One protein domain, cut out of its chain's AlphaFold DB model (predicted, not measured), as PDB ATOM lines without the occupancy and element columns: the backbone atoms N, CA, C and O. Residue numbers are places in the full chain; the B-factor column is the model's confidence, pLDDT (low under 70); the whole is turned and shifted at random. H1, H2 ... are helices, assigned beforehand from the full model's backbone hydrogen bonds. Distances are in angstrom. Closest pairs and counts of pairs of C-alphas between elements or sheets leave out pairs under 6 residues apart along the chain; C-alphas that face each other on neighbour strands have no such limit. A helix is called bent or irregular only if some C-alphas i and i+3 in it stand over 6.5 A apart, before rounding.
ATOM      1  N   GLU A 130    -161.781 106.309  71.085       51.59
ATOM      2  CA  GLU A 130    -162.663 107.468  71.270       51.59
ATOM      3  C   GLU A 130    -163.840 107.444  70.283       51.59
ATOM      4  O   GLU A 130    -164.980 107.727  70.646       51.59
ATOM      5  N   PHE A 131    -163.600 106.977  69.054       53.19
ATOM      6  CA  PHE A 131    -164.664 106.755  68.073       53.19
ATOM      7  C   PHE A 131    -165.581 105.584  68.465       53.19
ATOM      8  O   PHE A 131    -166.802 105.683  68.325       53.19
ATOM      9  N   ASN A 132    -165.014 104.501  69.011       59.81
ATOM     10  CA  ASN A 132    -165.796 103.369  69.516       59.81
ATOM     11  C   ASN A 132    -166.693 103.771  70.700       59.81
ATOM     12  O   ASN A 132    -167.845 103.344  70.756       59.81
ATOM     13  N   LEU A 133    -166.209 104.644  71.594       63.94
ATOM     14  CA  LEU A 133    -167.002 105.219  72.690       63.94
ATOM     15  C   LEU A 133    -168.218 106.005  72.173       63.94
ATOM     16  O   LEU A 133    -169.330 105.809  72.664       63.94
ATOM     17  N   ILE A 134    -168.032 106.837  71.143       80.38
ATOM     18  CA  ILE A 134    -169.123 107.614  70.533       80.38
ATOM     19  C   ILE A 134    -170.135 106.691  69.837       80.38
ATOM     20  O   ILE A 134    -171.346 106.887  69.971       80.38
ATOM     21  N   GLU A 135    -169.678 105.667  69.106       85.12
ATOM     22  CA  GLU A 135    -170.583 104.710  68.459       85.12
ATOM     23  C   GLU A 135    -171.428 103.945  69.491       85.12
ATOM     24  O   GLU A 135    -172.638 103.801  69.305       85.12
ATOM     25  N   GLU A 136    -170.827 103.475  70.588       86.50
ATOM     26  CA  GLU A 136    -171.540 102.763  71.654       86.50
ATOM     27  C   GLU A 136    -172.543 103.649  72.399       86.50
ATOM     28  O   GLU A 136    -173.656 103.204  72.710       86.50
ATOM     29  N   GLU A 137    -172.203 104.914  72.638       89.81
ATOM     30  CA  GLU A 137    -173.113 105.875  73.258       89.81
ATOM     31  C   GLU A 137    -174.330 106.145  72.361       89.81
ATOM     32  O   GLU A 137    -175.479 106.080  72.814       89.81
ATOM     33  N   ILE A 138    -174.102 106.400  71.070       90.62
ATOM     34  CA  ILE A 138    -175.192 106.628  70.116       90.62
ATOM     35  C   ILE A 138    -176.016 105.355  69.916       90.62
ATOM     36  O   ILE A 138    -177.247 105.428  69.841       90.62
ATOM     37  N   PHE A 139    -175.383 104.182  69.905       94.69
ATOM     38  CA  PHE A 139    -176.089 102.905  69.881       94.69
ATOM     39  C   PHE A 139    -177.043 102.778  71.072       94.69
ATOM     40  O   PHE A 139    -178.232 102.521  70.875       94.69
ATOM     41  N   SER A 140    -176.549 103.050  72.282       94.12
ATOM     42  CA  SER A 140    -177.324 103.013  73.528       94.12
ATOM     43  C   SER A 140    -178.511 103.978  73.486       94.12
ATOM     44  O   SER A 140    -179.653 103.590  73.731       94.12
ATOM     45  N   LYS A 141    -178.284 105.223  73.057       93.56
ATOM     46  CA  LYS A 141    -179.354 106.220  72.888       93.56
ATOM     47  C   LYS A 141    -180.417 105.782  71.875       93.56
ATOM     48  O   LYS A 141    -181.600 106.076  72.056       93.56
ATOM     49  N   THR A 142    -180.013 105.071  70.826       93.44
ATOM     50  CA  THR A 142    -180.929 104.601  69.778       93.44
ATOM     51  C   THR A 142    -181.787 103.431  70.255       93.44
ATOM     52  O   THR A 142    -182.999 103.432  70.038       93.44
ATOM     53  N   ILE A 143    -181.204 102.455  70.959       95.56
ATOM     54  CA  ILE A 143    -181.968 101.324  71.519       95.56
ATOM     55  C   ILE A 143    -182.916 101.764  72.642       95.56
ATOM     56  O   ILE A 143    -184.018 101.233  72.762       95.56
ATOM     57  N   GLU A 144    -182.543 102.799  73.399       95.56
ATOM     58  CA  GLU A 144    -183.401 103.446  74.401       95.56
ATOM     59  C   GLU A 144    -184.516 104.304  73.784       95.56
ATOM     60  O   GLU A 144    -185.308 104.903  74.512       95.56
ATOM     61  N   LYS A 145    -184.590 104.388  72.448       91.31
ATOM     62  CA  LYS A 145    -185.556 105.214  71.704       91.31
ATOM     63  C   LYS A 145    -185.437 106.717  72.027       91.31
ATOM     64  O   LYS A 145    -186.365 107.474  71.765       91.31
ATOM     65  N   LYS A 146    -184.290 107.164  72.565       92.38
ATOM     66  CA  LYS A 146    -183.954 108.588  72.774       92.38
ATOM     67  C   LYS A 146    -183.476 109.266  71.489       92.38
ATOM     68  O   LYS A 146    -183.461 110.490  71.412       92.38
ATOM     69  N   MET A 147    -183.072 108.473  70.501       91.94
ATOM     70  CA  MET A 147    -182.678 108.921  69.171       91.94
ATOM     71  C   MET A 147    -183.338 108.023  68.124       91.94
ATOM     72  O   MET A 147    -183.262 106.799  68.218       91.94
ATOM     73  N   GLU A 148    -184.002 108.616  67.131       92.31
ATOM     74  CA  GLU A 148    -184.623 107.858  66.044       92.31
ATOM     75  C   GLU A 148    -183.611 107.525  64.946       92.31
ATOM     76  O   GLU A 148    -182.813 108.366  64.540       92.31
ATOM     77  N   PHE A 149    -183.673 106.303  64.409       92.19
ATOM     78  CA  PHE A 149    -182.865 105.910  63.255       92.19
ATOM     79  C   PHE A 149    -183.503 106.412  61.943       92.19
ATOM     80  O   PHE A 149    -184.211 105.688  61.232       92.19
ATOM     81  N   ASP A 150    -183.295 107.691  61.635       89.88
ATOM     82  CA  ASP A 150    -183.793 108.384  60.444       89.88
ATOM     83  C   ASP A 150    -182.671 109.036  59.618       89.88
ATOM     84  O   ASP A 150    -181.496 108.852  59.911       89.88
ATOM     85  N   SER A 151    -183.017 109.791  58.570       84.75
ATOM     86  CA  SER A 151    -182.037 110.430  57.680       84.75
ATOM     87  C   SER A 151    -181.110 111.439  58.366       84.75
ATOM     88  O   SER A 151    -180.086 111.784  57.781       84.75
ATOM     89  N   ASN A 152    -181.460 111.909  59.566       84.06
ATOM     90  CA  ASN A 152    -180.646 112.819  60.369       84.06
ATOM     91  C   ASN A 152    -179.775 112.067  61.388       84.06
ATOM     92  O   ASN A 152    -178.934 112.680  62.045       84.06
ATOM     93  N   HIS A 153    -179.956 110.753  61.535       85.56
ATOM     94  CA  HIS A 153    -179.182 109.943  62.462       85.56
ATOM     95  C   HIS A 153    -177.690 109.935  62.059       85.56
ATOM     96  O   HIS A 153    -177.380 109.625  60.902       85.56
ATOM     97  N   PRO A 154    -176.739 110.175  62.987       84.19
ATOM     98  CA  PRO A 154    -175.305 110.273  62.664       84.19
ATOM     99  C   PRO A 154    -174.748 109.049  61.926       84.19
ATOM    100  O   PRO A 154    -173.925 109.157  61.022       84.19
ATOM    101  N   PHE A 155    -175.274 107.871  62.263       86.00
ATOM    102  CA  PHE A 155    -174.934 106.594  61.632       86.00
ATOM    103  C   PHE A 155    -175.983 106.076  60.628       86.00
ATOM    104  O   PHE A 155    -175.998 104.884  60.332       86.00
ATOM    105  N   PHE A 156    -176.869 106.924  60.087       86.81
ATOM    106  CA  PHE A 156    -177.939 106.483  59.171       86.81
ATOM    107  C   PHE A 156    -177.413 105.706  57.955       86.81
ATOM    108  O   PHE A 156    -177.969 104.679  57.563       86.81
ATOM    109  N   ASN A 157    -176.304 106.184  57.381       75.88
ATOM    110  CA  ASN A 157    -175.654 105.586  56.213       75.88
ATOM    111  C   ASN A 157    -174.628 104.497  56.578       75.88
ATOM    112  O   ASN A 157    -173.996 103.929  55.688       75.88
ATOM    113  N   ASN A 158    -174.449 104.199  57.868       80.75
ATOM    114  CA  ASN A 158    -173.560 103.141  58.331       80.75
ATOM    115  C   ASN A 158    -174.351 101.823  58.416       80.75
ATOM    116  O   ASN A 158    -175.096 101.577  59.366       80.75
ATOM    117  N   PHE A 159    -174.195 100.960  57.407       78.88
ATOM    118  CA  PHE A 159    -174.878  99.665  57.364       78.88
ATOM    119  C   PHE A 159    -174.442  98.719  58.488       78.88
ATOM    120  O   PHE A 159    -175.262  97.927  58.949       78.88
ATOM    121  N   GLY A 160    -173.196  98.812  58.968       81.06
ATOM    122  CA  GLY A 160    -172.728  98.047  60.127       81.06
ATOM    123  C   GLY A 160    -173.520  98.395  61.381       81.06
ATOM    124  O   GLY A 160    -174.101  97.507  62.008       81.06
ATOM    125  N   PHE A 161    -173.641  99.689  61.674       89.62
ATOM    126  CA  PHE A 161    -174.449 100.207  62.778       89.62
ATOM    127  C   PHE A 161    -175.927  99.827  62.623       89.62
ATOM    128  O   PHE A 161    -176.548  99.300  63.547       89.62
ATOM    129  N   LYS A 162    -176.482 100.001  61.417       91.19
ATOM    130  CA  LYS A 162    -177.848  99.582  61.082       91.19
ATOM    131  C   LYS A 162    -178.079  98.095  61.367       91.19
ATOM    132  O   LYS A 162    -179.074  97.731  61.986       91.19
ATOM    133  N   ASN A 163    -177.167  97.233  60.929       86.88
ATOM    134  CA  ASN A 163    -177.256  95.791  61.137       86.88
ATOM    135  C   ASN A 163    -177.074  95.419  62.616       86.88
ATOM    136  O   ASN A 163    -177.733  94.494  63.089       86.88
ATOM    137  N   LYS A 164    -176.219  96.139  63.352       92.44
ATOM    138  CA  LYS A 164    -176.060  96.003  64.808       92.44
ATOM    139  C   LYS A 164    -177.381  96.308  65.524       92.44
ATOM    140  O   LYS A 164    -177.791  95.526  66.376       92.44
ATOM    141  N   LEU A 165    -178.090  97.370  65.119       94.31
ATOM    142  CA  LEU A 165    -179.417  97.704  65.651       94.31
ATOM    143  C   LEU A 165    -180.456  96.633  65.315       94.31
ATOM    144  O   LEU A 165    -181.181  96.195  66.201       94.31
ATOM    145  N   VAL A 166    -180.515  96.182  64.057       92.50
ATOM    146  CA  VAL A 166    -181.449  95.120  63.647       92.50
ATOM    147  C   VAL A 166    -181.224  93.855  64.471       92.50
ATOM    148  O   VAL A 166    -182.188  93.327  65.010       92.50
ATOM    149  N   LYS A 167    -179.970  93.415  64.647       91.19
ATOM    150  CA  LYS A 167    -179.637  92.244  65.476       91.19
ATOM    151  C   LYS A 167    -180.070  92.409  66.931       91.19
ATOM    152  O   LYS A 167    -180.543  91.450  67.532       91.19
ATOM    153  N   TYR A 168    -179.894  93.601  67.502       95.56
ATOM    154  CA  TYR A 168    -180.343  93.880  68.865       95.56
ATOM    155  C   TYR A 168    -181.866  93.759  68.984       95.56
ATOM    156  O   TYR A 168    -182.351  93.023  69.838       95.56
ATOM    157  N   PHE A 169    -182.615  94.416  68.093       94.88
ATOM    158  CA  PHE A 169    -184.079  94.374  68.116       94.88
ATOM    159  C   PHE A 169    -184.643  92.989  67.765       94.88
ATOM    160  O   PHE A 169    -185.649  92.593  68.342       94.88
ATOM    161  N   GLU A 170    -183.967  92.212  66.913       91.38
ATOM    162  CA  GLU A 170    -184.283  90.795  66.683       91.38
ATOM    163  C   GLU A 170    -184.128  89.964  67.965       91.38
ATOM    164  O   GLU A 170    -184.977  89.124  68.250       91.38
ATOM    165  N   ALA A 171    -183.068  90.199  68.747       92.94
ATOM    166  CA  ALA A 171    -182.790  89.448  69.973       92.94
ATOM    167  C   ALA A 171    -183.802  89.718  71.099       92.94
ATOM    168  O   ALA A 171    -184.014  88.846  71.939       92.94
ATOM    169  N   ILE A 172    -184.419  90.903  71.113       95.62
ATOM    170  CA  ILE A 172    -185.493  91.259  72.055       95.62
ATOM    171  C   ILE A 172    -186.895  91.157  71.436       95.62
ATOM    172  O   ILE A 172    -187.860  91.623  72.038       95.62
ATOM    173  N   GLU A 173    -187.005  90.574  70.238       94.44
ATOM    174  CA  GLU A 173    -188.260  90.356  69.504       94.44
ATOM    175  C   GLU A 173    -189.067  91.644  69.190       94.44
ATOM    176  O   GLU A 173    -190.270  91.595  68.932       94.44
ATOM    177  N   ASP A 174    -188.413  92.812  69.126       93.44
ATOM    178  CA  ASP A 174    -189.021  94.090  68.709       93.44
ATOM    179  C   ASP A 174    -188.999  94.216  67.169       93.44
ATOM    180  O   ASP A 174    -188.277  95.016  66.562       93.44
ATOM    181  N   TYR A 175    -189.804  93.382  66.503       91.12
ATOM    182  CA  TYR A 175    -189.888  93.334  65.036       91.12
ATOM    183  C   TYR A 175    -190.434  94.625  64.404       91.12
ATOM    184  O   TYR A 175    -190.190  94.893  63.219       91.12
ATOM    185  N   GLU A 176    -191.152  95.449  65.173       91.81
ATOM    186  CA  GLU A 176    -191.603  96.766  64.722       91.81
ATOM    187  C   GLU A 176    -190.398  97.673  64.445       91.81
ATOM    188  O   GLU A 176    -190.323  98.313  63.387       91.81
ATOM    189  N   MET A 177    -189.405  97.667  65.338       91.25
ATOM    190  CA  MET A 177    -188.166  98.416  65.138       91.25
ATOM    191  C   MET A 177    -187.315  97.854  64.003       91.25
ATOM    192  O   MET A 177    -186.838  98.630  63.169       91.25
ATOM    193  N   CYS A 178    -187.198  96.528  63.874       89.88
ATOM    194  CA  CYS A 178    -186.538  95.908  62.716       89.88
ATOM    195  C   CYS A 178    -187.153  96.403  61.396       89.88
ATOM    196  O   CYS A 178    -186.441  96.759  60.451       89.88
ATOM    197  N   THR A 179    -188.483  96.490  61.347       88.62
ATOM    198  CA  THR A 179    -189.237  96.981  60.188       88.62
ATOM    199  C   THR A 179    -188.962  98.464  59.926       88.62
ATOM    200  O   THR A 179    -188.657  98.842  58.793       88.62
ATOM    201  N   LYS A 180    -188.998  99.316  60.958       89.62
ATOM    202  CA  LYS A 180    -188.701 100.760  60.849       89.62
ATOM    203  C   LYS A 180    -187.292 101.027  60.320       89.62
ATOM    204  O   LYS A 180    -187.112 101.868  59.438       89.62
ATOM    205  N   ILE A 181    -186.311 100.272  60.804       89.31
ATOM    206  CA  ILE A 181    -184.910 100.394  60.395       89.31
ATOM    207  C   ILE A 181    -184.721  99.931  58.939       89.31
ATOM    208  O   ILE A 181    -183.974 100.541  58.165       89.31
ATOM    209  N   THR A 182    -185.401  98.864  58.516       83.88
ATOM    210  CA  THR A 182    -185.220  98.267  57.180       83.88
ATOM    211  C   THR A 182    -186.019  98.955  56.063       83.88
ATOM    212  O   THR A 182    -185.514  99.034  54.940       83.88
ATOM    213  N   ASN A 183    -187.197  99.533  56.335       69.38
ATOM    214  CA  ASN A 183    -188.160  99.929  55.291       69.38
ATOM    215  C   ASN A 183    -187.984 101.294  54.595       69.38
ATOM    216  O   ASN A 183    -188.786 101.628  53.723       69.38
ATOM    217  N   LYS A 184    -186.935 102.083  54.842       58.22
ATOM    218  CA  LYS A 184    -186.826 103.425  54.217       58.22
ATOM    219  C   LYS A 184    -186.313 103.474  52.761       58.22
ATOM    220  O   LYS A 184    -186.138 104.559  52.224       58.22
TER     221      LYS A 184
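Overview. This is residues 130 to 184 of the 189 residues of an uncharacterized protein of Bacteroidetes bacterium (UniProt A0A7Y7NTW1). Two helices, H2 and H3, fold back on each other as a hairpin, and a third, H1, comes near the side of H2 with its last residues, 139 to 143, while its first residues reach away and make much of the length. Between H1 and H2 a long loop, residues 144 to 158, folds back from the end of H1 to the start of H2. The printed part has 55 residues with three named helices, in the order H1, H2, H3, and no named strand; its class is all helix. It is compact, with a radius of gyration of the C-alphas of 10.5 A, and its C-alphas span 31 by 22 by 20 A along the three main axes.

Along the chain. H1 takes residues 130 to 143 and is the longest helix, 20.3 A from its first C-alpha, that of Glu 130 at (-162.663, 107.468, 71.270), to its last, that of Ile 143 at (-181.968, 101.324, 71.519). H2 takes residues 159 to 171, from Phe 159 to Ala 171, and measures 18.1 A. H3 takes residues 175 to 184 and measures 15.1 A, ending with C-alpha 184 at (-186.826, 103.425, 54.217). H3 is irregular: C-alphas 181 and 184 are 7.1 A apart, against about 5 A in a regular helix, and its line is a rough one.

Arrangement. H1 and H2 only just touch, with 3 pairs of C-alphas within 8 A. H1 touches H2 with residues 139 to 143 alone, and H2 touches H1 with residues 161 to 165 alone; their closest C-alphas are those of Ile 143 and Leu 165, 7.4 A apart. H1 and H2 run the same way at a steep tilt of 44 degrees. H2 and H3 form a helical hairpin: they touch with 9 pairs of C-alphas within 8 A and run opposite ways at a shallow tilt of 23 degrees. Their closest C-alphas are those of Val 166 and Cys 178, 5.2 A apart. H1 and H3 are apart. In H1 and H2 every O i to N i+4 pair is within hydrogen-bond range; in H3 it is 5 of 6.

Size, cuts and confidence. The C-alphas farthest apart are those of Glu 130 and Glu 176, at 31.5 A. The printed part has no cut. The link from H1 to H2, 15 residues, is long, and the link from H2 to H3, 3 residues, is tight. The mean pLDDT of the printed part is 86.3, and it falls under 70 at residues 130 to 133 and 183 to 184 of this predicted model.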